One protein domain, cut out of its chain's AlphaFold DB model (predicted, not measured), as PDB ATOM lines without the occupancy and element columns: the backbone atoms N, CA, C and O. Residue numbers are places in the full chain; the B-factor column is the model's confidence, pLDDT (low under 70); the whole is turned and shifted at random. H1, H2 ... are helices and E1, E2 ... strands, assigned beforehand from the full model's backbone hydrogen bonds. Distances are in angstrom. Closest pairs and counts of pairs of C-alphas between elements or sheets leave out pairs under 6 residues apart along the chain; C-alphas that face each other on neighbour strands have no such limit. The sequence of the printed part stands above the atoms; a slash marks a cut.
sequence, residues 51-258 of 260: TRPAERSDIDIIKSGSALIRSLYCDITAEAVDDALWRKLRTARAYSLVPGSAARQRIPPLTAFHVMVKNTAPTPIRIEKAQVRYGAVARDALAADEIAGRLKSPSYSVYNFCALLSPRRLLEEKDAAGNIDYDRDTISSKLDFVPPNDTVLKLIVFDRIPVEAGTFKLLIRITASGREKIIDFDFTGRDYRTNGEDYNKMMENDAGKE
ATOM      1  N   THR A  51      12.876   5.056 -14.535       95.38
ATOM      2  CA  THR A  51      13.899   4.366 -13.748       95.38
ATOM      3  C   THR A  51      13.593   2.880 -13.782       95.38
ATOM      4  O   THR A  51      12.482   2.496 -13.431       95.38
ATOM      5  N   ARG A  52      14.555   2.060 -14.204       95.25
ATOM      6  CA  ARG A  52      14.403   0.601 -14.282       95.25
ATOM      7  C   ARG A  52      15.525  -0.102 -13.535       95.25
ATOM      8  O   ARG A  52      16.647   0.414 -13.543       95.25
ATOM      9  N   PRO A  53      15.251  -1.245 -12.898       96.75
ATOM     10  CA  PRO A  53      16.309  -2.068 -12.346       96.75
ATOM     11  C   PRO A  53      17.220  -2.576 -13.468       96.75
ATOM     12  O   PRO A  53      16.780  -2.775 -14.599       96.75
ATOM     13  N   ALA A  54      18.504  -2.718 -13.169       95.50
ATOM     14  CA  ALA A  54      19.474  -3.323 -14.065       95.50
ATOM     15  C   ALA A  54      19.568  -4.824 -13.782       95.50
ATOM     16  O   ALA A  54      19.585  -5.241 -12.623       95.50
ATOM     17  N   GLU A  55      19.661  -5.621 -14.842       92.12
ATOM     18  CA  GLU A  55      19.814  -7.069 -14.742       92.12
ATOM     19  C   GLU A  55      21.129  -7.450 -14.055       92.12
ATOM     20  O   GLU A  55      22.208  -6.963 -14.408       92.12
ATOM     21  N   ARG A  56      21.033  -8.360 -13.083       95.06
ATOM     22  CA  ARG A  56      22.160  -9.010 -12.412       95.06
ATOM     23  C   ARG A  56      21.785 -10.442 -12.061       95.06
ATOM     24  O   ARG A  56      20.621 -10.741 -11.847       95.06
ATOM     25  N   SER A  57      22.782 -11.313 -11.928       93.88
ATOM     26  CA  SER A  57      22.570 -12.730 -11.597       93.88
ATOM     27  C   SER A  57      21.900 -12.972 -10.240       93.88
ATOM     28  O   SER A  57      21.406 -14.065  -9.995       93.88
ATOM     29  N   ASP A  58      21.954 -11.995  -9.335       93.06
ATOM     30  CA  ASP A  58      21.376 -12.044  -7.991       93.06
ATOM     31  C   ASP A  58      20.095 -11.204  -7.840       93.06
ATOM     32  O   ASP A  58      19.550 -11.134  -6.736       93.06
ATOM     33  N   ILE A  59      19.620 -10.577  -8.925       94.81
ATOM     34  CA  ILE A  59      18.428  -9.724  -8.953       94.81
ATOM     35  C   ILE A  59      17.422 -10.295  -9.950       94.81
ATOM     36  O   ILE A  59      17.661 -10.288 -11.156       94.81
ATOM     37  N   ASP A  60      16.254 -10.680  -9.451       94.31
ATOM     38  CA  ASP A  60      15.122 -11.029 -10.300       94.31
ATOM     39  C   ASP A  60      14.319  -9.771 -10.636       94.31
ATOM     40  O   ASP A  60      13.877  -9.047  -9.739       94.31
ATOM     41  N   ILE A  61      14.092  -9.517 -11.924       94.38
ATOM     42  CA  ILE A  61      13.174  -8.466 -12.372       94.38
ATOM     43  C   ILE A  61      11.776  -9.077 -12.488       94.38
ATOM     44  O   ILE A  61      11.524  -9.961 -13.303       94.38
ATOM     45  N   ILE A  62      10.855  -8.624 -11.641       92.38
ATOM     46  CA  ILE A  62       9.453  -9.057 -11.664       92.38
ATOM     47  C   ILE A  62       8.715  -8.269 -12.756       92.38
ATOM     48  O   ILE A  62       9.056  -7.117 -13.014       92.38
ATOM     49  N   LYS A  63       7.653  -8.848 -13.339       80.19
ATOM     50  CA  LYS A  63       6.806  -8.268 -14.412       80.19
ATOM     51  C   LYS A  63       6.360  -6.808 -14.212       80.19
ATOM     52  O   LYS A  63       5.940  -6.162 -15.160       80.19
ATOM     53  N   SER A  64       6.408  -6.286 -12.990       80.25
ATOM     54  CA  SER A  64       6.111  -4.890 -12.654       80.25
ATOM     55  C   SER A  64       7.286  -3.920 -12.839       80.25
ATOM     56  O   SER A  64       7.146  -2.745 -12.513       80.25
ATOM     57  N   GLY A  65       8.455  -4.381 -13.294       87.19
ATOM     58  CA  GLY A  65       9.685  -3.584 -13.311       87.19
ATOM     59  C   GLY A  65      10.305  -3.392 -11.922       87.19
ATOM     60  O   GLY A  65      11.087  -2.467 -11.712       87.19
ATOM     61  N   SER A  66       9.947  -4.250 -10.962       94.44
ATOM     62  CA  SER A  66      10.527  -4.267  -9.615       94.44
ATOM     63  C   SER A  66      11.735  -5.195  -9.557       94.44
ATOM     64  O   SER A  66      11.697  -6.285 -10.122       94.44
ATOM     65  N   ALA A  67      12.779  -4.799  -8.830       97.12
ATOM     66  CA  ALA A  67      13.902  -5.680  -8.528       97.12
ATOM     67  C   ALA A  67      13.653  -6.455  -7.237       97.12
ATOM     68  O   ALA A  67      13.326  -5.848  -6.220       97.12
ATOM     69  N   LEU A  68      13.877  -7.765  -7.255       97.38
ATOM     70  CA  LEU A  68      13.797  -8.647  -6.098       97.38
ATOM     71  C   LEU A  68      15.150  -9.307  -5.843       97.38
ATOM     72  O   LEU A  68      15.701  -9.979  -6.709       97.38
ATOM     73  N   ILE A  69      15.649  -9.167  -4.617       97.44
ATOM     74  CA  ILE A  69      16.787  -9.934  -4.111       97.44
ATOM     75  C   ILE A  69      16.281 -10.864  -3.019       97.44
ATOM     76  O   ILE A  69      15.729 -10.410  -2.011       97.44
ATOM     77  N   ARG A  70      16.521 -12.164  -3.194       97.00
ATOM     78  CA  ARG A  70      16.272 -13.170  -2.159       97.00
ATOM     79  C   ARG A  70      17.547 -13.446  -1.388       97.00
ATOM     80  O   ARG A  70      18.615 -13.662  -1.956       97.00
ATOM     81  N   SER A  71      17.447 -13.440  -0.069       94.50
ATOM     82  CA  SER A  71      18.558 -13.760   0.814       94.50
ATOM     83  C   SER A  71      18.160 -14.816   1.833       94.50
ATOM     84  O   SER A  71      16.992 -15.149   1.980       94.50
ATOM     85  N   LEU A  72      19.140 -15.309   2.592       94.31
ATOM     86  CA  LEU A  72      18.886 -16.255   3.678       94.31
ATOM     87  C   LEU A  72      17.916 -15.710   4.745       94.31
ATOM     88  O   LEU A  72      17.274 -16.497   5.431       94.31
ATOM     89  N   TYR A  73      17.849 -14.386   4.921       95.69
ATOM     90  CA  TYR A  73      17.089 -13.761   6.008       95.69
ATOM     91  C   TYR A  73      15.778 -13.126   5.544       95.69
ATOM     92  O   TYR A  73      14.810 -13.065   6.298       95.69
ATOM     93  N   CYS A  74      15.760 -12.596   4.327       97.31
ATOM     94  CA  CYS A  74      14.619 -11.875   3.795       97.31
ATOM     95  C   CYS A  74      14.633 -11.822   2.276       97.31
ATOM     96  O   CYS A  74      15.691 -11.910   1.643       97.31
ATOM     97  N   ASP A  75      13.447 -11.560   1.746       97.81
ATOM     98  CA  ASP A  75      13.231 -11.130   0.377       97.81
ATOM     99  C   ASP A  75      13.029  -9.613   0.391       97.81
ATOM    100  O   ASP A  75      12.207  -9.093   1.155       97.81
ATOM    101  N   ILE A  76      13.806  -8.893  -0.417       97.75
ATOM    102  CA  ILE A  76      13.675  -7.443  -0.560       97.75
ATOM    103  C   ILE A  76      13.317  -7.116  -1.997       97.75
ATOM    104  O   ILE A  76      14.099  -7.375  -2.910       97.75
ATOM    105  N   THR A  77      12.162  -6.481  -2.163       97.88
ATOM    106  CA  THR A  77      11.716  -5.917  -3.433       97.88
ATOM    107  C   THR A  77      11.899  -4.405  -3.409       97.88
ATOM    108  O   THR A  77      11.492  -3.751  -2.448       97.88
ATOM    109  N   ALA A  78      12.476  -3.837  -4.463       98.00
ATOM    110  CA  ALA A  78      12.616  -2.402  -4.659       98.00
ATOM    111  C   ALA A  78      12.038  -1.987  -6.019       98.00
ATOM    112  O   ALA A  78      12.459  -2.471  -7.069       98.00
ATOM    113  N   GLU A  79      11.095  -1.049  -5.991       97.69
ATOM    114  CA  GLU A  79      10.447  -0.472  -7.170       97.69
ATOM    115  C   GLU A  79      10.677   1.041  -7.175       97.69
ATOM    116  O   GLU A  79      10.513   1.703  -6.146       97.69
ATOM    117  N   ALA A  80      11.080   1.612  -8.309       97.38
ATOM    118  CA  ALA A  80      11.208   3.061  -8.420       97.38
ATOM    119  C   ALA A  80       9.819   3.716  -8.427       97.38
ATOM    120  O   ALA A  80       8.918   3.277  -9.134       97.38
ATOM    121  N   VAL A  81       9.644   4.790  -7.657       96.88
ATOM    122  CA  VAL A  81       8.369   5.512  -7.587       96.88
ATOM    123  C   VAL A  81       8.288   6.481  -8.754       96.88
ATOM    124  O   VAL A  81       8.868   7.571  -8.723       96.88
ATOM    125  N   ASP A  82       7.570   6.062  -9.785       94.31
ATOM    126  CA  ASP A  82       7.293   6.872 -10.959       94.31
ATOM    127  C   ASP A  82       6.133   7.855 -10.727       94.31
ATOM    128  O   ASP A  82       5.530   7.952  -9.650       94.31
ATOM    129  N   ASP A  83       5.808   8.611 -11.772       92.44
ATOM    130  CA  ASP A  83       4.737   9.590 -11.718       92.44
ATOM    131  C   ASP A  83       3.379   8.957 -11.399       92.44
ATOM    132  O   ASP A  83       2.601   9.552 -10.648       92.44
ATOM    133  N   ALA A  84       3.085   7.775 -11.953       92.62
ATOM    134  CA  ALA A  84       1.830   7.061 -11.744       92.62
ATOM    135  C   ALA A  84       1.673   6.637 -10.280       92.62
ATOM    136  O   ALA A  84       0.639   6.927  -9.661       92.62
ATOM    137  N   LEU A  85       2.720   6.056  -9.692       95.44
ATOM    138  CA  LEU A  85       2.736   5.653  -8.295       95.44
ATOM    139  C   LEU A  85       2.659   6.868  -7.366       95.44
ATOM    140  O   LEU A  85       1.869   6.860  -6.424       95.44
ATOM    141  N   TRP A  86       3.343   7.976  -7.673       96.12
ATOM    142  CA  TRP A  86       3.142   9.236  -6.947       96.12
ATOM    143  C   TRP A  86       1.701   9.745  -7.014       96.12
ATOM    144  O   TRP A  86       1.229  10.373  -6.058       96.12
ATOM    145  N   ARG A  87       0.984   9.518  -8.130       94.25
ATOM    146  CA  ARG A  87      -0.446   9.858  -8.211       94.25
ATOM    147  C   ARG A  87      -1.266   8.979  -7.280       94.25
ATOM    148  O   ARG A  87      -2.037   9.526  -6.501       94.25
ATOM    149  N   LYS A  88      -1.027   7.671  -7.309       94.81
ATOM    150  CA  LYS A  88      -1.695   6.690  -6.450       94.81
ATOM    151  C   LYS A  88      -1.463   6.960  -4.959       94.81
ATOM    152  O   LYS A  88      -2.412   6.971  -4.179       94.81
ATOM    153  N   LEU A  89      -0.225   7.259  -4.565       95.38
ATOM    154  CA  LEU A  89       0.123   7.598  -3.181       95.38
ATOM    155  C   LEU A  89      -0.602   8.864  -2.702       95.38
ATOM    156  O   LEU A  89      -1.029   8.921  -1.553       95.38
ATOM    157  N   ARG A  90      -0.799   9.861  -3.576       93.25
ATOM    158  CA  ARG A  90      -1.528  11.094  -3.219       93.25
ATOM    159  C   ARG A  90      -3.018  10.856  -2.956       93.25
ATOM    160  O   ARG A  90      -3.637  11.679  -2.293       93.25
ATOM    161  N   THR A  91      -3.605   9.819  -3.551       92.94
ATOM    162  CA  THR A  91      -5.035   9.510  -3.408       92.94
ATOM    163  C   THR A  91      -5.318   8.535  -2.270       92.94
ATOM    164  O   THR A  91      -6.464   8.429  -1.846       92.94
ATOM    165  N   ALA A  92      -4.294   7.834  -1.776       94.94
ATOM    166  CA  ALA A  92      -4.415   6.922  -0.647       94.94
ATOM    167  C   ALA A  92      -4.539   7.700   0.669       94.94
ATOM    168  O   ALA A  92      -3.647   8.476   1.033       94.94
ATOM    169  N   ARG A  93      -5.611   7.456   1.431       95.00
ATOM    170  CA  ARG A  93      -5.845   8.115   2.730       95.00
ATOM    171  C   ARG A  93      -4.712   7.837   3.715       95.00
ATOM    172  O   ARG A  93      -4.373   8.707   4.510       95.00
ATOM    173  N   ALA A  94      -4.084   6.669   3.606       93.06
ATOM    174  CA  ALA A  94      -2.908   6.265   4.362       93.06
ATOM    175  C   ALA A  94      -1.726   7.251   4.271       93.06
ATOM    176  O   ALA A  94      -0.930   7.312   5.208       93.06
ATOM    177  N   TYR A  95      -1.605   8.010   3.176       94.75
ATOM    178  CA  TYR A  95      -0.458   8.888   2.904       94.75
ATOM    179  C   TYR A  95      -0.824  10.327   2.550       94.75
ATOM    180  O   TYR A  95       0.063  11.170   2.403       94.75
ATOM    181  N   SER A  96      -2.111  10.613   2.383       92.19
ATOM    182  CA  SER A  96      -2.587  11.920   1.945       92.19
ATOM    183  C   SER A  96      -3.195  12.730   3.086       92.19
ATOM    184  O   SER A  96      -3.789  12.188   4.017       92.19
ATOM    185  N   LEU A  97      -3.068  14.047   2.990       89.62
ATOM    186  CA  LEU A  97      -3.853  15.014   3.747       89.62
ATOM    187  C   LEU A  97      -4.981  15.547   2.862       89.62
ATOM    188  O   LEU A  97      -4.888  15.523   1.633       89.62
ATOM    189  N   VAL A  98      -6.028  16.096   3.481       82.38
ATOM    190  CA  VAL A  98      -7.068  16.823   2.744       82.38
ATOM    191  C   VAL A  98      -6.426  18.063   2.103       82.38
ATOM    192  O   VAL A  98      -5.899  18.910   2.829       82.38
ATOM    193  N   PRO A  99      -6.420  18.190   0.763       70.38
ATOM    194  CA  PRO A  99      -5.795  19.331   0.110       70.38
ATOM    195  C   PRO A  99      -6.601  20.610   0.371       70.38
ATOM    196  O   PRO A  99      -7.829  20.585   0.443       70.38
ATOM    197  N   GLY A 100      -5.918  21.755   0.448       65.19
ATOM    198  CA  GLY A 100      -6.590  23.055   0.406       65.19
ATOM    199  C   GLY A 100      -7.304  23.254  -0.937       65.19
ATOM    200  O   GLY A 100      -6.782  22.852  -1.979       65.19
ATOM    201  N   SER A 101      -8.476  23.897  -0.926       57.62
ATOM    202  CA  SER A 101      -9.457  23.938  -2.030       57.62
ATOM    203  C   SER A 101      -8.993  24.561  -3.363       57.62
ATOM    204  O   SER A 101      -9.765  24.576  -4.316       57.62
ATOM    205  N   ALA A 102      -7.751  25.045  -3.477       60.91
ATOM    206  CA  ALA A 102      -7.258  25.765  -4.658       60.91
ATOM    207  C   ALA A 102      -5.826  25.398  -5.109       60.91
ATOM    208  O   ALA A 102      -5.303  25.999  -6.050       60.91
ATOM    209  N   ALA A 103      -5.148  24.439  -4.467       70.50
ATOM    210  CA  ALA A 103      -3.748  24.155  -4.787       70.50
ATOM    211  C   ALA A 103      -3.608  23.209  -5.992       70.50
ATOM    212  O   ALA A 103      -4.012  22.047  -5.948       70.50
ATOM    213  N   ARG A 104      -2.952  23.676  -7.065       82.56
ATOM    214  CA  ARG A 104      -2.508  22.800  -8.162       82.56
ATOM    215  C   ARG A 104      -1.507  21.786  -7.610       82.56
ATOM    216  O   ARG A 104      -0.389  22.164  -7.262       82.56
ATOM    217  N   GLN A 105      -1.893  20.517  -7.566       87.19
ATOM    218  CA  GLN A 105      -1.054  19.439  -7.047       87.19
ATOM    219  C   GLN A 105       0.090  19.115  -8.014       87.19
ATOM    220  O   GLN A 105      -0.112  19.053  -9.230       87.19
ATOM    221  N   ARG A 106       1.295  18.900  -7.481       91.75
ATOM    222  CA  ARG A 106       2.488  18.532  -8.257       91.75
ATOM    223  C   ARG A 106       3.120  17.266  -7.702       91.75
ATOM    224  O   ARG A 106       3.035  17.004  -6.509       91.75
ATOM    225  N   ILE A 107       3.785  16.523  -8.576       93.50
ATOM    226  CA  ILE A 107       4.607  15.378  -8.186       93.50
ATOM    227  C   ILE A 107       5.905  15.912  -7.560       93.50
ATOM    228  O   ILE A 107       6.492  16.856  -8.113       93.50
ATOM    229  N   PRO A 108       6.328  15.396  -6.393       95.31
ATOM    230  CA  PRO A 108       7.599  15.764  -5.782       95.31
ATOM    231  C   PRO A 108       8.770  15.541  -6.751       95.31
ATOM    232  O   PRO A 108       8.908  14.442  -7.280       95.31
ATOM    233  N   PRO A 109       9.649  16.534  -6.979       95.31
ATOM    234  CA  PRO A 109      10.844  16.368  -7.802       95.31
ATOM    235  C   PRO A 109      11.946  15.646  -7.006       95.31
ATOM    236  O   PRO A 109      13.056  16.154  -6.877       95.31
ATOM    237  N   LEU A 110      11.615  14.496  -6.425       96.94
ATOM    238  CA  LEU A 110      12.480  13.666  -5.591       96.94
ATOM    239  C   LEU A 110      12.649  12.300  -6.247       96.94
ATOM    240  O   LEU A 110      11.792  11.861  -7.012       96.94
ATOM    241  N   THR A 111      13.740  11.615  -5.927       97.62
ATOM    242  CA  THR A 111      13.876  10.202  -6.278       97.62
ATOM    243  C   THR A 111      13.362   9.375  -5.111       97.62
ATOM    244  O   THR A 111      13.787   9.585  -3.979       97.62
ATOM    245  N   ALA A 112      12.449   8.446  -5.363       98.12
ATOM    246  CA  ALA A 112      11.898   7.593  -4.322       98.12
ATOM    247  C   ALA A 112      11.817   6.141  -4.782       98.12
ATOM    248  O   ALA A 112      11.673   5.868  -5.973       98.12
ATOM    249  N   PHE A 113      11.893   5.230  -3.818       98.38
ATOM    250  CA  PHE A 113      11.745   3.798  -4.020       98.38
ATOM    251  C   PHE A 113      10.709   3.256  -3.047       98.38
ATOM    252  O   PHE A 113      10.746   3.561  -1.853       98.38
ATOM    253  N   HIS A 114       9.794   2.448  -3.562       98.19
ATOM    254  CA  HIS A 114       8.908   1.625  -2.766       98.19
ATOM    255  C   HIS A 114       9.637   0.322  -2.454       98.19
ATOM    256  O   HIS A 114       9.904  -0.481  -3.348       98.19
ATOM    257  N   VAL A 115       9.994   0.136  -1.185       98.25
ATOM    258  CA  VAL A 115      10.737  -1.034  -0.722       98.25
ATOM    259  C   VAL A 115       9.813  -1.923   0.091       98.25
ATOM    260  O   VAL A 115       9.204  -1.455   1.051       98.25
ATOM    261  N   MET A 116       9.736  -3.201  -0.268       97.81
ATOM    262  CA  MET A 116       9.053  -4.242   0.497       97.81
ATOM    263  C   MET A 116      10.091  -5.210   1.047       97.81
ATOM    264  O   MET A 116      10.941  -5.694   0.308       97.81
ATOM    265  N   VAL A 117      10.024  -5.487   2.344       97.88
ATOM    266  CA  VAL A 117      10.896  -6.440   3.029       97.88
ATOM    267  C   VAL A 117      10.020  -7.522   3.632       97.88
ATOM    268  O   VAL A 117       9.297  -7.263   4.596       97.88
ATOM    269  N   LYS A 118      10.094  -8.727   3.067       98.00
ATOM    270  CA  LYS A 118       9.471  -9.931   3.614       98.00
ATOM    271  C   LYS A 118      10.497 -10.670   4.458       98.00
ATOM    272  O   LYS A 118      11.529 -11.110   3.955       98.00
ATOM    273  N   ASN A 119      10.234 -10.780   5.754       98.19
ATOM    274  CA  ASN A 119      11.112 -11.492   6.669       98.19
ATOM    275  C   ASN A 119      10.852 -13.000   6.576       98.19
ATOM    276  O   ASN A 119       9.794 -13.476   6.981       98.19
ATOM    277  N   THR A 120      11.829 -13.741   6.056       97.44
ATOM    278  CA  THR A 120      11.789 -15.206   5.931       97.44
ATOM    279  C   THR A 120      12.536 -15.903   7.072       97.44
ATOM    280  O   THR A 120      12.480 -17.124   7.202       97.44
ATOM    281  N   ALA A 121      13.217 -15.138   7.932       96.81
ATOM    282  CA  ALA A 121      13.914 -15.635   9.107       96.81
ATOM    283  C   ALA A 121      12.973 -15.793  10.320       96.81
ATOM    284  O   ALA A 121      11.995 -15.058  10.471       96.81
ATOM    285  N   PRO A 122      13.317 -16.678  11.278       96.69
ATOM    286  CA  PRO A 122      12.586 -16.805  12.541       96.69
ATOM    287  C   PRO A 122      12.863 -15.648  13.521       96.69
ATOM    288  O   PRO A 122      12.263 -15.593  14.592       96.69
ATOM    289  N   THR A 123      13.780 -14.731  13.191       97.06
ATOM    290  CA  THR A 123      14.148 -13.582  14.031       97.06
ATOM    291  C   THR A 123      13.748 -12.259  13.378       97.06
ATOM    292  O   THR A 123      13.815 -12.157  12.154       97.06
ATOM    293  N   PRO A 124      13.410 -11.217  14.159       97.56
ATOM    294  CA  PRO A 124      13.163  -9.879  13.629       97.56
ATOM    295  C   PRO A 124      14.312  -9.318  12.780       97.56
ATOM    296  O   PRO A 124      15.485  -9.539  13.093       97.56
ATOM    297  N   ILE A 125      13.967  -8.537  11.753       97.75
ATOM    298  CA  ILE A 125      14.926  -7.840  10.879       97.75
ATOM    299  C   ILE A 125      14.731  -6.335  10.996       97.75
ATOM    300  O   ILE A 125      13.608  -5.850  10.922       97.75
ATOM    301  N   ARG A 126      15.812  -5.575  11.144       97.69
ATOM    302  CA  ARG A 126      15.772  -4.105  11.184       97.69
ATOM    303  C   ARG A 126      16.297  -3.528   9.880       97.69
ATOM    304  O   ARG A 126      17.282  -4.030   9.348       97.69
ATOM    305  N   ILE A 127      15.651  -2.477   9.379       97.12
ATOM    306  CA  ILE A 127      16.151  -1.680   8.252       97.12
ATOM    307  C   ILE A 127      16.863  -0.469   8.852       97.12
ATOM    308  O   ILE A 127      16.213   0.495   9.252       97.12
ATOM    309  N   GLU A 128      18.188  -0.532   8.930       97.19
ATOM    310  CA  GLU A 128      18.999   0.461   9.644       97.19
ATOM    311  C   GLU A 128      19.158   1.747   8.839       97.19
ATOM    312  O   GLU A 128      19.018   2.858   9.349       97.19
ATOM    313  N   LYS A 129      19.492   1.602   7.554       97.31
ATOM    314  CA  LYS A 129      19.852   2.732   6.705       97.31
ATOM    315  C   LYS A 129      19.580   2.418   5.246       97.31
ATOM    316  O   LYS A 129      19.734   1.279   4.810       97.31
ATOM    317  N   ALA A 130      19.247   3.451   4.485       98.44
ATOM    318  CA  ALA A 130      19.253   3.384   3.037       98.44
ATOM    319  C   ALA A 130      20.063   4.536   2.449       98.44
ATOM    320  O   ALA A 130      20.040   5.658   2.963       98.44
ATOM    321  N   GLN A 131      20.799   4.231   1.389       98.69
ATOM    322  CA  GLN A 131      21.651   5.172   0.678       98.69
ATOM    323  C   GLN A 131      21.479   4.989  -0.823       98.69
ATOM    324  O   GLN A 131      21.277   3.876  -1.297       98.69
ATOM    325  N   VAL A 132      21.627   6.069  -1.574       98.56
ATOM    326  CA  VAL A 132      21.808   6.005  -3.022       98.56
ATOM    327  C   VAL A 132      23.242   6.381  -3.356       98.56
ATOM    328  O   VAL A 132      23.771   7.358  -2.819       98.56
ATOM    329  N   ARG A 133      23.868   5.625  -4.261       98.50
ATOM    330  CA  ARG A 133      25.218   5.896  -4.764       98.50
ATOM    331  C   ARG A 133      25.223   6.068  -6.278       98.50
ATOM    332  O   ARG A 133      24.724   5.204  -6.992       98.50
ATOM    333  N   TYR A 134      25.846   7.136  -6.763       97.69
ATOM    334  CA  TYR A 134      26.110   7.375  -8.183       97.69
ATOM    335  C   TYR A 134      27.481   8.035  -8.354       97.69
ATOM    336  O   TYR A 134      27.800   9.021  -7.687       97.69
ATOM    337  N   GLY A 135      28.325   7.472  -9.220       95.62
ATOM    338  CA  GLY A 135      29.733   7.867  -9.307       95.62
ATOM    339  C   GLY A 135      30.427   7.800  -7.936       95.62
ATOM    340  O   GLY A 135      30.339   6.792  -7.237       95.62
ATOM    341  N   ALA A 136      31.083   8.894  -7.538       96.81
ATOM    342  CA  ALA A 136      31.721   9.042  -6.225       96.81
ATOM    343  C   ALA A 136      30.782   9.590  -5.130       96.81
ATOM    344  O   ALA A 136      31.201   9.765  -3.986       96.81
ATOM    345  N   VAL A 137      29.524   9.894  -5.462       98.00
ATOM    346  CA  VAL A 137      28.569  10.514  -4.540       98.00
ATOM    347  C   VAL A 137      27.735   9.435  -3.858       98.00
ATOM    348  O   VAL A 137      27.138   8.588  -4.521       98.00
ATOM    349  N   ALA A 138      27.648   9.505  -2.531       98.12
ATOM    350  CA  ALA A 138      26.695   8.750  -1.726       98.12
ATOM    351  C   ALA A 138      25.765   9.725  -0.993       98.12
ATOM    352  O   ALA A 138      26.218  10.735  -0.449       98.12
ATOM    353  N   ARG A 139      24.463   9.442  -0.999       98.38
ATOM    354  CA  ARG A 139      23.434  10.249  -0.333       98.38
ATOM    355  C   ARG A 139      22.587   9.365   0.563       98.38
ATOM    356  O   ARG A 139      22.150   8.299   0.139       98.38
ATOM    357  N   ASP A 140      22.348   9.836   1.777       98.56
ATOM    358  CA  ASP A 140      21.441   9.192   2.720       98.56
ATOM    359  C   ASP A 140      19.984   9.467   2.341       98.56
ATOM    360  O   ASP A 140      19.681  10.465   1.679       98.56
ATOM    361  N   ALA A 141      19.092   8.558   2.737       98.56
ATOM    362  CA  ALA A 141      17.659   8.773   2.608       98.56
ATOM    363  C   ALA A 141      17.226   9.979   3.452       98.56
ATOM    364  O   ALA A 141      17.681  10.144   4.583       98.56
ATOM    365  N   LEU A 142      16.337  10.794   2.895       98.56
ATOM    366  CA  LEU A 142      15.819  11.996   3.528       98.56
ATOM    367  C   LEU A 142      14.813  11.654   4.622       98.56
ATOM    368  O   LEU A 142      13.950  10.787   4.446       98.56
ATOM    369  N   ALA A 143      14.881  12.397   5.719       98.19
ATOM    370  CA  ALA A 143      13.857  12.389   6.749       98.19
ATOM    371  C   ALA A 143      12.630  13.227   6.333       98.19
ATOM    372  O   ALA A 143      12.675  14.057   5.420       98.19
ATOM    373  N   ALA A 144      11.489  12.993   6.988       97.38
ATOM    374  CA  ALA A 144      10.220  13.627   6.619       97.38
ATOM    375  C   ALA A 144      10.261  15.161   6.750       97.38
ATOM    376  O   ALA A 144       9.693  15.875   5.922       97.38
ATOM    377  N   ASP A 145      10.945  15.661   7.775       97.38
ATOM    378  CA  ASP A 145      11.165  17.080   8.047       97.38
ATOM    379  C   ASP A 145      12.089  17.731   7.010       97.38
ATOM    380  O   ASP A 145      11.806  18.838   6.549       97.38
ATOM    381  N   GLU A 146      13.131  17.030   6.557       98.06
ATOM    382  CA  GLU A 146      13.987  17.491   5.460       98.06
ATOM    383  C   GLU A 146      13.201  17.628   4.150       98.06
ATOM    384  O   GLU A 146      13.335  18.630   3.439       98.06
ATOM    385  N   ILE A 147      12.334  16.654   3.840       97.81
ATOM    386  CA  ILE A 147      11.458  16.710   2.663       97.81
ATOM    387  C   ILE A 147      10.483  17.884   2.778       97.81
ATOM    388  O   ILE A 147      10.370  18.681   1.843       97.81
ATOM    389  N   ALA A 148       9.809  18.030   3.921       94.31
ATOM    390  CA  ALA A 148       8.884  19.136   4.168       94.31
ATOM    391  C   ALA A 148       9.591  20.502   4.077       94.31
ATOM    392  O   ALA A 148       9.049  21.455   3.511       94.31
ATOM    393  N   GLY A 149      10.834  20.588   4.557       95.94
ATOM    394  CA  GLY A 149      11.685  21.769   4.446       95.94
ATOM    395  C   GLY A 149      12.046  22.134   3.002       95.94
ATOM    396  O   GLY A 149      12.205  23.315   2.696       95.94
ATOM    397  N   ARG A 150      12.130  21.157   2.093       96.56
ATOM    398  CA  ARG A 150      12.415  21.378   0.662       96.56
ATOM    399  C   ARG A 150      11.155  21.658  -0.151       96.56
ATOM    400  O   ARG A 150      11.173  22.482  -1.063       96.56
ATOM    401  N   LEU A 151      10.044  21.011   0.190       95.69
ATOM    402  CA  LEU A 151       8.785  21.054  -0.554       95.69
ATOM    403  C   LEU A 151       7.746  21.978   0.095       95.69
ATOM    404  O   LEU A 151       6.586  21.615   0.252       95.69
ATOM    405  N   LYS A 152       8.140  23.219   0.408       92.81
ATOM    406  CA  LYS A 152       7.280  24.215   1.086       92.81
ATOM    407  C   LYS A 152       6.107  24.739   0.245       92.81
ATOM    408  O   LYS A 152       5.255  25.462   0.756       92.81
ATOM    409  N   SER A 153       6.080  24.453  -1.057       92.56
ATOM    410  CA  SER A 153       5.012  24.938  -1.936       92.56
ATOM    411  C   SER A 153       3.664  24.300  -1.568       92.56
ATOM    412  O   SER A 153       3.611  23.079  -1.402       92.56
ATOM    413  N   PRO A 154       2.551  25.063  -1.568       92.00
ATOM    414  CA  PRO A 154       1.207  24.508  -1.380       92.00
ATOM    415  C   PRO A 154       0.858  23.382  -2.362       92.00
ATOM    416  O   PRO A 154       0.018  22.539  -2.071       92.00
ATOM    417  N   SER A 155       1.534  23.311  -3.514       92.62
ATOM    418  CA  SER A 155       1.384  22.218  -4.479       92.62
ATOM    419  C   SER A 155       1.710  20.822  -3.933       92.62
ATOM    420  O   SER A 155       1.297  19.838  -4.549       92.62
ATOM    421  N   TYR A 156       2.441  20.728  -2.819       94.00
ATOM    422  CA  TYR A 156       2.830  19.469  -2.180       94.00
ATOM    423  C   TYR A 156       2.080  19.200  -0.868       94.00
ATOM    424  O   TYR A 156       2.305  18.165  -0.251       94.00
ATOM    425  N   SER A 157       1.154  20.078  -0.455       92.69
ATOM    426  CA  SER A 157       0.466  19.974   0.842       92.69
ATOM    427  C   SER A 157      -0.450  18.753   0.971       92.69
ATOM    428  O   SER A 157      -0.905  18.441   2.066       92.69
ATOM    429  N   VAL A 158      -0.759  18.086  -0.145       94.25
ATOM    430  CA  VAL A 158      -1.548  16.848  -0.163       94.25
ATOM    431  C   VAL A 158      -0.768  15.659   0.402       94.25
ATOM    432  O   VAL A 158      -1.379  14.696   0.842       94.25
ATOM    433  N   TYR A 159       0.566  15.700   0.412       94.62
ATOM    434  CA  TYR A 159       1.381  14.586   0.890       94.62
ATOM    435  C   TYR A 159       1.624  14.690   2.399       94.62
ATOM    436  O   TYR A 159       2.184  15.672   2.886       94.62
ATOM    437  N   ASN A 160       1.273  13.640   3.140       96.12
ATOM    438  CA  ASN A 160       1.708  13.455   4.518       96.12
ATOM    439  C   ASN A 160       3.067  12.740   4.521       96.12
ATOM    440  O   ASN A 160       3.124  11.517   4.633       96.12
ATOM    441  N   PHE A 161       4.168  13.487   4.387       96.56
ATOM    442  CA  PHE A 161       5.511  12.891   4.306       96.56
ATOM    443  C   PHE A 161       5.881  12.051   5.536       96.56
ATOM    444  O   PHE A 161       6.556  11.036   5.388       96.56
ATOM    445  N   CYS A 162       5.384  12.395   6.728       97.19
ATOM    446  CA  CYS A 162       5.580  11.566   7.918       97.19
ATOM    447  C   CYS A 162       4.927  10.188   7.754       97.19
ATOM    448  O   CYS A 162       5.584   9.170   7.960       97.19
ATOM    449  N   ALA A 163       3.655  10.136   7.347       96.62
ATOM    450  CA  ALA A 163       2.954   8.869   7.124       96.62
ATOM    451  C   ALA A 163       3.526   8.082   5.934       96.62
ATOM    452  O   ALA A 163       3.590   6.858   5.976       96.62
ATOM    453  N   LEU A 164       3.968   8.790   4.896       96.62
ATOM    454  CA  LEU A 164       4.493   8.228   3.655       96.62
ATOM    455  C   LEU A 164       5.870   7.567   3.827       96.62
ATOM    456  O   LEU A 164       6.136   6.556   3.185       96.62
ATOM    457  N   LEU A 165       6.720   8.081   4.723       97.12
ATOM    458  CA  LEU A 165       7.995   7.441   5.084       97.12
ATOM    459  C   LEU A 165       7.876   6.433   6.240       97.12
ATOM    460  O   LEU A 165       8.837   5.713   6.535       97.12
ATOM    461  N   SER A 166       6.731   6.396   6.923       96.88
ATOM    462  CA  SER A 166       6.509   5.474   8.036       96.88
ATOM    463  C   SER A 166       6.338   4.041   7.527       96.88
ATOM    464  O   SER A 166       5.676   3.827   6.509       96.88
ATOM    465  N   PRO A 167       6.901   3.039   8.225       97.38
ATOM    466  CA  PRO A 167       6.737   1.649   7.830       97.38
ATOM    467  C   PRO A 167       5.273   1.218   7.950       97.38
ATOM    468  O   PRO A 167       4.555   1.591   8.885       97.38
ATOM    469  N   ARG A 168       4.825   0.378   7.019       97.56
ATOM    470  CA  ARG A 168       3.494  -0.235   7.067       97.56
ATOM    471  C   ARG A 168       3.603  -1.732   6.863       97.56
ATOM    472  O   ARG A 168       4.437  -2.189   6.092       97.56
ATOM    473  N   ARG A 169       2.772  -2.499   7.557       97.81
ATOM    474  CA  ARG A 169       2.664  -3.942   7.346       97.81
ATOM    475  C   ARG A 169       1.697  -4.194   6.199       97.81
ATOM    476  O   ARG A 169       0.625  -3.589   6.160       97.81
ATOM    477  N   LEU A 170       2.092  -5.071   5.290       97.69
ATOM    478  CA  LEU A 170       1.263  -5.553   4.198       97.69
ATOM    479  C   LEU A 170       0.454  -6.765   4.692       97.69
ATOM    480  O   LEU A 170       1.016  -7.669   5.307       97.69
ATOM    481  N   LEU A 171      -0.861  -6.743   4.478       97.00
ATOM    482  CA  LEU A 171      -1.788  -7.784   4.937       97.00
ATOM    483  C   LEU A 171      -1.990  -8.898   3.906       97.00
ATOM    484  O   LEU A 171      -2.284 -10.030   4.279       97.00
ATOM    485  N   GLU A 172      -1.828  -8.575   2.625       94.38
ATOM    486  CA  GLU A 172      -1.973  -9.503   1.505       94.38
ATOM    487  C   GLU A 172      -0.720  -9.469   0.638       94.38
ATOM    488  O   GLU A 172      -0.231  -8.391   0.308       94.38
ATOM    489  N   GLU A 173      -0.218 -10.627   0.220       89.75
ATOM    490  CA  GLU A 173       0.933 -10.674  -0.681       89.75
ATOM    491  C   GLU A 173       0.589 -10.014  -2.025       89.75
ATOM    492  O   GLU A 173      -0.366 -10.397  -2.707       89.75
ATOM    493  N   LYS A 174       1.360  -8.984  -2.384       92.94
ATOM    494  CA  LYS A 174       1.299  -8.284  -3.669       92.94
ATOM    495  C   LYS A 174       2.719  -8.139  -4.197       92.94
ATOM    496  O   LYS A 174       3.608  -7.703  -3.471       92.94
ATOM    497  N   ASP A 175       2.899  -8.412  -5.482       85.31
ATOM    498  CA  ASP A 175       4.233  -8.424  -6.097       85.31
ATOM    499  C   ASP A 175       4.705  -7.038  -6.572       85.31
ATOM    500  O   ASP A 175       5.855  -6.873  -6.968       85.31
ATOM    501  N   ALA A 176       3.822  -6.032  -6.556       91.50
ATOM    502  CA  ALA A 176       4.079  -4.706  -7.118       91.50
ATOM    503  C   ALA A 176       3.335  -3.599  -6.367       91.50
ATOM    504  O   ALA A 176       2.160  -3.763  -6.018       91.50
ATOM    505  N   ALA A 177       3.960  -2.430  -6.214       94.75
ATOM    506  CA  ALA A 177       3.352  -1.257  -5.587       94.75
ATOM    507  C   ALA A 177       2.100  -0.785  -6.347       94.75
ATOM    508  O   ALA A 177       1.091  -0.382  -5.751       94.75
ATOM    509  N   GLY A 178       2.118  -0.924  -7.676       93.88
ATOM    510  CA  GLY A 178       0.975  -0.676  -8.556       93.88
ATOM    511  C   GLY A 178      -0.289  -1.473  -8.200       93.88
ATOM    512  O   GLY A 178      -1.390  -0.963  -8.401       93.88
ATOM    513  N   ASN A 179      -0.161  -2.630  -7.543       94.94
ATOM    514  CA  ASN A 179      -1.283  -3.520  -7.216       94.94
ATOM    515  C   ASN A 179      -1.799  -3.386  -5.774       94.94
ATOM    516  O   ASN A 179      -2.846  -3.942  -5.452       94.94
ATOM    517  N   ILE A 180      -1.099  -2.649  -4.906       96.56
ATOM    518  CA  ILE A 180      -1.458  -2.511  -3.484       96.56
ATOM    519  C   ILE A 180      -2.567  -1.472  -3.302       96.56
ATOM    520  O   ILE A 180      -2.378  -0.306  -3.649       96.56
ATOM    521  N   ASP A 181      -3.700  -1.840  -2.713       97.12
ATOM    522  CA  ASP A 181      -4.625  -0.855  -2.150       97.12
ATOM    523  C   ASP A 181      -4.094  -0.425  -0.778       97.12
ATOM    524  O   ASP A 181      -4.201  -1.152   0.203       97.12
ATOM    525  N   TYR A 182      -3.473   0.751  -0.689       96.81
ATOM    526  CA  TYR A 182      -2.815   1.177   0.550       96.81
ATOM    527  C   TYR A 182      -3.775   1.395   1.724       96.81
ATOM    528  O   TYR A 182      -3.334   1.325   2.872       96.81
ATOM    529  N   ASP A 183      -5.059   1.642   1.468       96.69
ATOM    530  CA  ASP A 183      -6.037   1.875   2.528       96.69
ATOM    531  C   ASP A 183      -6.617   0.557   3.061       96.69
ATOM    532  O   ASP A 183      -6.920   0.463   4.250       96.69
ATOM    533  N   ARG A 184      -6.735  -0.466   2.203       97.25
ATOM    534  CA  ARG A 184      -7.277  -1.785   2.565       97.25
ATOM    535  C   ARG A 184      -6.202  -2.814   2.909       97.25
ATOM    536  O   ARG A 184      -6.327  -3.523   3.902       97.25
ATOM    537  N   ASP A 185      -5.151  -2.892   2.102       98.00
ATOM    538  CA  ASP A 185      -4.173  -3.982   2.131       98.00
ATOM    539  C   ASP A 185      -3.021  -3.697   3.116       98.00
ATOM    540  O   ASP A 185      -2.115  -4.518   3.264       98.00
ATOM    541  N   THR A 186      -3.002  -2.534   3.786       97.62
ATOM    542  CA  THR A 186      -1.873  -2.134   4.639       97.62
ATOM    543  C   THR A 186      -2.297  -1.487   5.952       97.62
ATOM    544  O   THR A 186      -3.222  -0.677   6.002       97.62
ATOM    545  N   ILE A 187      -1.534  -1.747   7.015       97.38
ATOM    546  CA  ILE A 187      -1.712  -1.110   8.328       97.38
ATOM    547  C   ILE A 187      -0.438  -0.389   8.761       97.38
ATOM    548  O   ILE A 187       0.673  -0.852   8.508       97.38
ATOM    549  N   SER A 188      -0.581   0.755   9.432       96.62
ATOM    550  CA  SER A 188       0.570   1.485   9.970       96.62
ATOM    551  C   SER A 188       1.310   0.633  10.999       96.62
ATOM    552  O   SER A 188       0.692   0.168  11.960       96.62
ATOM    553  N   SER A 189       2.621   0.478  10.836       95.06
ATOM    554  CA  SER A 189       3.471  -0.170  11.830       95.06
ATOM    555  C   SER A 189       4.201   0.888  12.647       95.06
ATOM    556  O   SER A 189       4.703   1.870  12.108       95.06
ATOM    557  N   LYS A 190       4.269   0.683  13.963       93.94
ATOM    558  CA  LYS A 190       5.141   1.463  14.859       93.94
ATOM    559  C   LYS A 190       6.419   0.707  15.223       93.94
ATOM    560  O   LYS A 190       7.233   1.229  15.975       93.94
ATOM    561  N   LEU A 191       6.562  -0.528  14.739       94.50
ATOM    562  CA  LEU A 191       7.735  -1.348  15.001       94.50
ATOM    563  C   LEU A 191       8.903  -0.834  14.157       94.50
ATOM    564  O   LEU A 191       8.746  -0.538  12.974       94.50
ATOM    565  N   ASP A 192      10.078  -0.768  14.774       93.06
ATOM    566  CA  ASP A 192      11.353  -0.450  14.126       93.06
ATOM    567  C   ASP A 192      12.005  -1.688  13.473       93.06
ATOM    568  O   ASP A 192      13.115  -1.617  12.946       93.06
ATOM    569  N   PHE A 193      11.302  -2.823  13.482       96.12
ATOM    570  CA  PHE A 193      11.702  -4.084  12.873       96.12
ATOM    571  C   PHE A 193      10.551  -4.722  12.081       96.12
ATOM    572  O   PHE A 193       9.376  -4.409  12.276       96.12
ATOM    573  N   VAL A 194      10.908  -5.663  11.213       97.81
ATOM    574  CA  VAL A 194      10.022  -6.556  10.467       97.81
ATOM    575  C   VAL A 194       9.878  -7.856  11.265       97.81
ATOM    576  O   VAL A 194      10.881  -8.561  11.442       97.81
ATOM    577  N   PRO A 195       8.685  -8.180  11.799       97.56
ATOM    578  CA  PRO A 195       8.464  -9.431  12.519       97.56
ATOM    579  C   PRO A 195       8.728 -10.664  11.638       97.56
ATOM    580  O   PRO A 195       8.680 -10.552  10.413       97.56
ATOM    581  N   PRO A 196       9.008 -11.837  12.227       97.56
ATOM    582  CA  PRO A 196       9.107 -13.088  11.474       97.56
ATOM    583  C   PRO A 196       7.848 -13.357  10.641       97.56
ATOM    584  O   PRO A 196       6.739 -13.186  11.146       97.56
ATOM    585  N   ASN A 197       8.024 -13.808   9.395       96.50
ATOM    586  CA  ASN A 197       6.958 -14.111   8.429       96.50
ATOM    587  C   ASN A 197       6.065 -12.926   8.024       96.50
ATOM    588  O   ASN A 197       5.047 -13.127   7.365       96.50
ATOM    589  N   ASP A 198       6.441 -11.698   8.381       97.69
ATOM    590  CA  ASP A 198       5.725 -10.495   7.971       97.69
ATOM    591  C   ASP A 198       6.393  -9.801   6.787       97.69
ATOM    592  O   ASP A 198       7.602  -9.902   6.563       97.69
ATOM    593  N   THR A 199       5.583  -9.029   6.062       98.06
ATOM    594  CA  THR A 199       6.050  -8.109   5.027       98.06
ATOM    595  C   THR A 199       5.808  -6.674   5.469       98.06
ATOM    596  O   THR A 199       4.682  -6.284   5.788       98.06
ATOM    597  N   VAL A 200       6.870  -5.872   5.480       97.75
ATOM    598  CA  VAL A 200       6.802  -4.433   5.739       97.75
ATOM    599  C   VAL A 200       7.177  -3.681   4.475       97.75
ATOM    600  O   VAL A 200       8.183  -3.983   3.840       97.75
ATOM    601  N   LEU A 201       6.383  -2.673   4.137       97.12
ATOM    602  CA  LEU A 201       6.682  -1.712   3.088       97.12
ATOM    603  C   LEU A 201       7.161  -0.390   3.688       97.12
ATOM    604  O   LEU A 201       6.732   0.018   4.775       97.12
ATOM    605  N   LYS A 202       8.046   0.290   2.966       97.50
ATOM    606  CA  LYS A 202       8.561   1.615   3.305       97.50
ATOM    607  C   LYS A 202       8.870   2.385   2.027       97.50
ATOM    608  O   LYS A 202       9.503   1.847   1.119       97.50
ATOM    609  N   LEU A 203       8.476   3.657   1.972       98.12
ATOM    610  CA  LEU A 203       8.993   4.558   0.949       98.12
ATOM    611  C   LEU A 203      10.339   5.118   1.405       98.12
ATOM    612  O   LEU A 203      10.457   5.664   2.501       98.12
ATOM    613  N   ILE A 204      11.353   4.990   0.559       98.38
ATOM    614  CA  ILE A 204      12.689   5.531   0.801       98.38
ATOM    615  C   ILE A 204      12.929   6.639  -0.213       98.38
ATOM    616  O   ILE A 204      12.863   6.400  -1.417       98.38
ATOM    617  N   VAL A 205      13.182   7.854   0.267       98.56
ATOM    618  CA  VAL A 205      13.223   9.056  -0.570       98.56
ATOM    619  C   VAL A 205      14.591   9.716  -0.486       98.56
ATOM    620  O   VAL A 205      15.203   9.761   0.574       98.56
ATOM    621  N   PHE A 206      15.058  10.242  -1.608       98.50
ATOM    622  CA  PHE A 206      16.349  10.886  -1.792       98.50
ATOM    623  C   PHE A 206      16.175  12.200  -2.553       98.50
ATOM    624  O   PHE A 206      15.139  12.464  -3.175       98.50
ATOM    625  N   ASP A 207      17.235  13.003  -2.562       97.69
ATOM    626  CA  ASP A 207      17.366  14.063  -3.552       97.69
ATOM    627  C   ASP A 207      17.230  13.529  -4.972       97.69
ATOM    628  O   ASP A 207      17.558  12.378  -5.269       97.69
ATOM    629  N   ARG A 208      16.785  14.413  -5.868       95.94
ATOM    630  CA  ARG A 208      16.742  14.103  -7.291       95.94
ATOM    631  C   ARG A 208      18.130  13.691  -7.769       95.94
ATOM    632  O   ARG A 208      19.069  14.484  -7.719       95.94
ATOM    633  N   ILE A 209      18.229  12.478  -8.301       96.75
ATOM    634  CA  ILE A 209      19.459  12.016  -8.942       96.75
ATOM    635  C   ILE A 209      19.659  12.805 -10.253       96.75
ATOM    636  O   ILE A 209      18.694  12.934 -11.031       96.75
ATOM    637  N   PRO A 210      20.866  13.358 -10.501       94.62
ATOM    638  CA  PRO A 210      21.197  14.032 -11.755       94.62
ATOM    639  C   PRO A 210      20.990  13.112 -12.961       94.62
ATOM    640  O   PRO A 210      21.211  11.906 -12.874       94.62
ATOM    641  N   VAL A 211      20.559  13.675 -14.091       91.81
ATOM    642  CA  VAL A 211      20.309  12.896 -15.323       91.81
ATOM    643  C   VAL A 211      21.603  12.263 -15.825       91.81
ATOM    644  O   VAL A 211      21.612  11.133 -16.302       91.81
ATOM    645  N   GLU A 212      22.700  12.991 -15.660       94.12
ATOM    646  CA  GLU A 212      24.043  12.666 -16.119       94.12
ATOM    647  C   GLU A 212      24.612  11.424 -15.428       94.12
ATOM    648  O   GLU A 212      25.540  10.816 -15.953       94.12
ATOM    649  N   ALA A 213      24.060  11.031 -14.273       95.75
ATOM    650  CA  ALA A 213      24.475   9.810 -13.597       95.75
ATOM    651  C   ALA A 213      24.203   8.575 -14.468       95.75
ATOM    652  O   ALA A 213      25.054   7.693 -14.534       95.75
ATOM    653  N   GLY A 214      23.041   8.518 -15.139       92.56
ATOM    654  CA  GLY A 214      22.591   7.412 -15.998       92.56
ATOM    655  C   GLY A 214      22.340   6.081 -15.272       92.56
ATOM    656  O   GLY A 214      21.353   5.399 -15.546       92.56
ATOM    657  N   THR A 215      23.191   5.726 -14.314       97.19
ATOM    658  CA  THR A 215      23.119   4.548 -13.455       97.19
ATOM    659  C   THR A 215      23.362   4.932 -12.000       97.19
ATOM    660  O   THR A 215      24.076   5.888 -11.683       97.19
ATOM    661  N   PHE A 216      22.737   4.198 -11.088       98.19
ATOM    662  CA  PHE A 216      22.903   4.398  -9.654       98.19
ATOM    663  C   PHE A 216      22.544   3.134  -8.881       98.19
ATOM    664  O   PHE A 216      21.835   2.264  -9.380       98.19
ATOM    665  N   LYS A 217      23.031   3.054  -7.644       98.38
ATOM    666  CA  LYS A 217      22.763   1.951  -6.723       98.38
ATOM    667  C   LYS A 217      21.868   2.409  -5.585       98.38
ATOM    668  O   LYS A 217      22.175   3.428  -4.967       98.38
ATOM    669  N   LEU A 218      20.835   1.642  -5.259       98.69
ATOM    670  CA  LEU A 218      20.127   1.740  -3.982       98.69
ATOM    671  C   LEU A 218      20.733   0.715  -3.021       98.69
ATOM    672  O   LEU A 218      20.663  -0.479  -3.275       98.69
ATOM    673  N   LEU A 219      21.317   1.176  -1.921       98.62
ATOM    674  CA  LEU A 219      21.899   0.341  -0.876       98.62
ATOM    675  C   LEU A 219      20.973   0.339   0.336       98.62
ATOM    676  O   LEU A 219      20.643   1.400   0.866       98.62
ATOM    677  N   ILE A 220      20.598  -0.847   0.803       98.44
ATOM    678  CA  ILE A 220      19.763  -1.052   1.983       98.44
ATOM    679  C   ILE A 220      20.571  -1.853   2.996       98.44
ATOM    680  O   ILE A 220      20.934  -3.005   2.762       98.44
ATOM    681  N   ARG A 221      20.868  -1.223   4.131       98.31
ATOM    682  CA  ARG A 221      21.521  -1.860   5.271       98.31
ATOM    683  C   ARG A 221      20.457  -2.438   6.189       98.31
ATOM    684  O   ARG A 221      19.596  -1.704   6.680       98.31
ATOM    685  N   ILE A 222      20.556  -3.734   6.446       97.69
ATOM    686  CA  ILE A 222      19.691  -4.455   7.373       97.69
ATOM    687  C   ILE A 222      20.507  -5.111   8.484       97.69
ATOM    688  O   ILE A 222      21.657  -5.497   8.272       97.69
ATOM    689  N   THR A 223      19.881  -5.299   9.641       97.88
ATOM    690  CA  THR A 223      20.408  -6.131  10.727       97.88
ATOM    691  C   THR A 223      19.492  -7.331  10.920       97.88
ATOM    692  O   THR A 223      18.295  -7.167  11.161       97.88
ATOM    693  N   ALA A 224      20.053  -8.538  10.844       94.88
ATOM    694  CA  ALA A 224      19.349  -9.796  11.076       94.88
ATOM    695  C   ALA A 224      20.182 -10.685  12.005       94.88
ATOM    696  O   ALA A 224      21.371 -10.898  11.769       94.88
ATOM    697  N   SER A 225      19.578 -11.174  13.093       92.00
ATOM    698  CA  SER A 225      20.257 -12.030  14.086       92.00
ATOM    699  C   SER A 225      21.601 -11.456  14.592       92.00
ATOM    700  O   SER A 225      22.574 -12.184  14.771       92.00
ATOM    701  N   GLY A 226      21.676 -10.130  14.772       92.25
ATOM    702  CA  GLY A 226      22.883  -9.425  15.229       92.25
ATOM    703  C   GLY A 226      23.980  -9.241  14.173       92.25
ATOM    704  O   GLY A 226      25.051  -8.740  14.500       92.25
ATOM    705  N   ARG A 227      23.737  -9.629  12.914       95.06
ATOM    706  CA  ARG A 227      24.662  -9.420  11.793       95.06
ATOM    707  C   ARG A 227      24.141  -8.330  10.870       95.06
ATOM    708  O   ARG A 227      22.973  -8.344  10.484       95.06
ATOM    709  N   GLU A 228      25.030  -7.420  10.493       96.88
ATOM    710  CA  GLU A 228      24.750  -6.410   9.478       96.88
ATOM    711  C   GLU A 228      24.928  -7.010   8.079       96.88
ATOM    712  O   GLU A 228      25.899  -7.724   7.808       96.88
ATOM    713  N   LYS A 229      24.001  -6.699   7.175       96.25
ATOM    714  CA  LYS A 229      24.108  -7.008   5.752       96.25
ATOM    715  C   LYS A 229      23.717  -5.791   4.924       96.25
ATOM    716  O   LYS A 229      22.745  -5.106   5.232       96.25
ATOM    717  N   ILE A 230      24.461  -5.548   3.850       97.69
ATOM    718  CA  ILE A 230      24.128  -4.539   2.843       97.69
ATOM    719  C   ILE A 230      23.607  -5.272   1.610       97.69
ATOM    720  O   ILE A 230      24.248  -6.202   1.125       97.69
ATOM    721  N   ILE A 231      22.435  -4.863   1.139       97.56
ATOM    722  CA  ILE A 231      21.800  -5.353  -0.085       97.56
ATOM    723  C   ILE A 231      21.781  -4.184  -1.068       97.56
ATOM    724  O   ILE A 231      21.332  -3.096  -0.702       97.56
ATOM    725  N   ASP A 232      22.313  -4.375  -2.276       97.62
ATOM    726  CA  ASP A 232      22.399  -3.328  -3.292       97.62
ATOM    727  C   ASP A 232      21.591  -3.671  -4.546       97.62
ATOM    728  O   ASP A 232      21.670  -4.768  -5.082       97.62
ATOM    729  N   PHE A 233      20.824  -2.698  -5.026       98.25
ATOM    730  CA  PHE A 233      20.054  -2.781  -6.258       98.25
ATOM    731  C   PHE A 233      20.649  -1.822  -7.274       98.25
ATOM    732  O   PHE A 233      20.815  -0.635  -6.974       98.25
ATOM    733  N   ASP A 234      20.935  -2.315  -8.472       97.81
ATOM    734  CA  ASP A 234      21.391  -1.477  -9.574       97.81
ATOM    735  C   ASP A 234      20.190  -0.972 -10.371       97.81
ATOM    736  O   ASP A 234      19.272  -1.723 -10.684       97.81
ATOM    737  N   PHE A 235      20.193   0.320 -10.689       97.94
ATOM    738  CA  PHE A 235      19.144   0.980 -11.456       97.94
ATOM    739  C   PHE A 235      19.746   1.820 -12.580       97.94
ATOM    740  O   PHE A 235      20.841   2.378 -12.469       97.94
ATOM    741  N   THR A 236      18.981   1.953 -13.658       96.88
ATOM    742  CA  THR A 236      19.247   2.849 -14.783       96.88
ATOM    743  C   THR A 236      18.160   3.918 -14.834       96.88
ATOM    744  O   THR A 236      16.973   3.618 -14.704       96.88
ATOM    745  N   GLY A 237      18.556   5.178 -14.998       94.88
ATOM    746  CA  GLY A 237      17.651   6.315 -15.134       94.88
ATOM    747  C   GLY A 237      17.772   6.931 -16.521       94.88
ATOM    748  O   GLY A 237      18.878   7.212 -16.981       94.88
ATOM    749  N   ARG A 238      16.641   7.161 -17.191       92.81
ATOM    750  CA  ARG A 238      16.584   7.837 -18.493       92.81
ATOM    751  C   ARG A 238      15.483   8.888 -18.495       92.81
ATOM    752  O   ARG A 238      14.381   8.633 -18.015       92.81
ATOM    753  N   ASP A 239      15.777  10.047 -19.078       89.31
ATOM    754  CA  ASP A 239      14.805  11.121 -19.279       89.31
ATOM    755  C   ASP A 239      14.441  11.183 -20.768       89.31
ATOM    756  O   ASP A 239      15.301  11.370 -21.629       89.31
ATOM    757  N   TYR A 240      13.154  11.045 -21.070       84.69
ATOM    758  CA  TYR A 240      12.599  11.124 -22.416       84.69
ATOM    759  C   TYR A 240      11.775  12.400 -22.566       84.69
ATOM    760  O   TYR A 240      11.093  12.837 -21.641       84.69
ATOM    761  N   ARG A 241      11.814  13.012 -23.752       83.56
ATOM    762  CA  ARG A 241      10.883  14.086 -24.127       83.56
ATOM    763  C   ARG A 241       9.796  13.483 -24.994       83.56
ATOM    764  O   ARG A 241      10.099  12.980 -26.071       83.56
ATOM    765  N   THR A 242       8.557  13.550 -24.535       79.00
ATOM    766  CA  THR A 242       7.414  12.902 -25.185       79.00
ATOM    767  C   THR A 242       6.247  13.872 -25.339       79.00
ATOM    768  O   THR A 242       6.076  14.801 -24.546       79.00
ATOM    769  N   ASN A 243       5.452  13.671 -26.390       71.25
ATOM    770  CA  ASN A 243       4.204  14.386 -26.638       71.25
ATOM    771  C   ASN A 243       3.012  13.646 -25.994       71.25
ATOM    772  O   ASN A 243       2.002  13.448 -26.652       71.25
ATOM    773  N   GLY A 244       3.122  13.193 -24.738       63.56
ATOM    774  CA  GLY A 244       2.029  12.572 -23.967       63.56
ATOM    775  C   GLY A 244       1.535  11.209 -24.485       63.56
ATOM    776  O   GLY A 244       1.696  10.202 -23.803       63.56
ATOM    777  N   GLU A 245       0.960  11.149 -25.688       67.62
ATOM    778  CA  GLU A 245       0.434   9.929 -26.321       67.62
ATOM    779  C   GLU A 245       1.538   8.917 -26.658       67.62
ATOM    780  O   GLU A 245       1.364   7.712 -26.468       67.62
ATOM    781  N   ASP A 246       2.705   9.406 -27.088       66.25
ATOM    782  CA  ASP A 246       3.858   8.560 -27.422       66.25
ATOM    783  C   ASP A 246       4.437   7.853 -26.186       66.25
ATOM    784  O   ASP A 246       5.052   6.795 -26.307       66.25
ATOM    785  N   TYR A 247       4.224   8.410 -24.986       65.25
ATOM    786  CA  TYR A 247       4.700   7.803 -23.743       65.25
ATOM    787  C   TYR A 247       3.974   6.498 -23.429       65.25
ATOM    788  O   TYR A 247       4.619   5.489 -23.155       65.25
ATOM    789  N   ASN A 248       2.641   6.505 -23.508       64.50
ATOM    790  CA  ASN A 248       1.841   5.315 -23.222       64.50
ATOM    791  C   ASN A 248       2.203   4.185 -24.196       64.50
ATOM    792  O   ASN A 248       2.436   3.061 -23.765       64.50
ATOM    793  N   LYS A 249       2.391   4.517 -25.481       67.31
ATOM    794  CA  LYS A 249       2.865   3.563 -26.495       67.31
ATOM    795  C   LYS A 249       4.278   3.043 -26.218       67.31
ATOM    796  O   LYS A 249       4.545   1.872 -26.462       67.31
ATOM    797  N   MET A 250       5.200   3.880 -25.733       66.75
ATOM    798  CA  MET A 250       6.542   3.425 -25.338       66.75
ATOM    799  C   MET A 250       6.488   2.448 -24.162       66.75
ATOM    800  O   MET A 250       7.167   1.428 -24.200       66.75
ATOM    801  N   MET A 251       5.674   2.736 -23.144       68.12
ATOM    802  CA  MET A 251       5.532   1.858 -21.980       68.12
ATOM    803  C   MET A 251       4.874   0.522 -22.351       68.12
ATOM    804  O   MET A 251       5.316  -0.516 -21.868       68.12
ATOM    805  N   GLU A 252       3.882   0.526 -23.250       65.88
ATOM    806  CA  GLU A 252       3.260  -0.700 -23.777       65.88
ATOM    807  C   GLU A 252       4.227  -1.532 -24.635       65.88
ATOM    808  O   GLU A 252       4.316  -2.746 -24.464       65.88
ATOM    809  N   ASN A 253       4.991  -0.894 -25.528       62.62
ATOM    810  CA  ASN A 253       5.930  -1.598 -26.408       62.62
ATOM    811  C   ASN A 253       7.135  -2.173 -25.658       62.62
ATOM    812  O   ASN A 253       7.624  -3.239 -26.024       62.62
ATOM    813  N   ASP A 254       7.623  -1.481 -24.629       61.50
ATOM    814  CA  ASP A 254       8.713  -1.998 -23.802       61.50
ATOM    815  C   ASP A 254       8.244  -3.167 -22.925       61.50
ATOM    816  O   ASP A 254       8.992  -4.125 -22.769       61.50
ATOM    817  N   ALA A 255       6.998  -3.147 -22.433       58.47
ATOM    818  CA  ALA A 255       6.414  -4.291 -21.726       58.47
ATOM    819  C   ALA A 255       6.198  -5.515 -22.642       58.47
ATOM    820  O   ALA A 255       6.203  -6.648 -22.170       58.47
ATOM    821  N   GLY A 256       6.007  -5.298 -23.949       52.91
ATOM    822  CA  GLY A 256       5.821  -6.366 -24.935       52.91
ATOM    823  C   GLY A 256       7.114  -7.005 -25.458       52.91
ATOM    824  O   GLY A 256       7.077  -8.146 -25.901       52.91
ATOM    825  N   LYS A 257       8.254  -6.302 -25.407       51.66
ATOM    826  CA  LYS A 257       9.541  -6.784 -25.949       51.66
ATOM    827  C   LYS A 257      10.331  -7.709 -25.022       51.66
ATOM    828  O   LYS A 257      11.294  -8.307 -25.476       51.66
ATOM    829  N   GLU A 258       9.936  -7.852 -23.761       48.81
ATOM    830  CA  GLU A 258      10.531  -8.829 -22.831       48.81
ATOM    831  C   GLU A 258       9.974 -10.263 -23.023       48.81
ATOM    832  O   GLU A 258      10.222 -11.142 -22.199       48.81
TER     833      GLU A 258
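AT A GLANCE: This is residues 51 to 258 of the 260 residues of an uncharacterized protein of Spirochaetes bacterium RBG_13_51_14 (UniProt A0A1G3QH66). Picture a sandwich of two strongly twisted sheets, the seven-stranded E2 E3 E4 E5 E10 E8 E9 face to face with the five-stranded E1 E12 E11 E6 E7. The short helices H1, H2 and H3 lie toward one end of it, while the long strand E12 runs on past its neighbours into H4, and residues 243 to 249 stick out from the body. You have 208 residues printed, with four named helices and twelve named strands in the order E1 E2 E3 E4 H1 E5 E6 E7 H2 H3 E8 E9 E10 E11 E12 H4; both sheets are antiparallel, and the class is mixed, helices and strands. The whole is compact, with a radius of gyration of the C-alphas of 17.0 A and spans of 49 by 39 by 35 A.

IN THESE COORDINATES: Find C-alpha 51 at (13.899, 4.366, -13.748), where E1, residues 51 to 53, begins. Next come E2, residues 60 to 62, E3, residues 66 to 70, and E4, residues 74 to 80 and 19.6 A long. H1 spans residues 83 to 91, 12.8 A. E5 covers residues 111 to 119 over 25.4 A, and E6 residues 125 to 134 over 26.8 A, with a bend of 52 degrees at residue 128. Then read E7, residues 137 to 140, H2, residues 144 to 150, H3, residues 161 to 165, E8, residues 168 to 170, and E9, residues 186 to 188. E10 is residues 199 to 206, 22.7 A, and E11 residues 215 to 224, 28.7 A. E12, residues 227 to 242, starts at C-alpha 227 (24.662, -9.420, 11.793) and measures 46.5 A. H4, residues 245 to 258, is 21.6 A long and ends at C-alpha 258 (10.531, -8.829, -22.831).

HOW THE PARTS SIT: Start in the larger sheet, whose edge strands are E2 and E9. E2, E3 and E4 form a meander, each strand the antiparallel neighbour of the one before; look for N 60 and O 68 at 2.9 A in the hairpin E2 and E3, and N 78 and O 67 at 2.8 A in the hairpin E3 and E4. E5 and E10 are antiparallel at 158 degrees, with N 113 and O 204 2.8 A apart. In the other sheet, E1 and E7 are the edge strands. The hairpin E11 and E12 has N 220 and O 231 at 2.8 A, and E11 and E6 have N 217 and O 133 at 2.8 A. Where the sheets face each other, their parts are 9.3 A centre to centre, and the strands of one stand at 29 degrees to those of the other; between E6 and E10, for instance, the closest C-alphas are those of Ala 130 and Ile 204, 7.3 A apart, and between E1 and E3 those of Pro 53 and Ala 67, 5.8 A apart. H3 is on the larger sheet, at the sheet's level with a height over the sheet of 3.1 A. H2 and H3 touch, their closest C-alphas, of Ala 144 and Cys 162, being 5.2 A apart. H1 and H4 touch no helix and are on neither sheet. In H1, H2 and H3 each O i to N i+4 pair is within hydrogen-bond range; in H4, 9 of 10 are.

THE WHOLE: The farthest C-alphas, those of Gly 226 and Asn 243, are 51.7 A apart. The printed part has no cut. Its long links are H1 to E5, 19 residues, and E8 to E9, 15 residues. Mean pLDDT of the printed part is 92.1, but residues 100 to 102 and 244 to 258 are under 70.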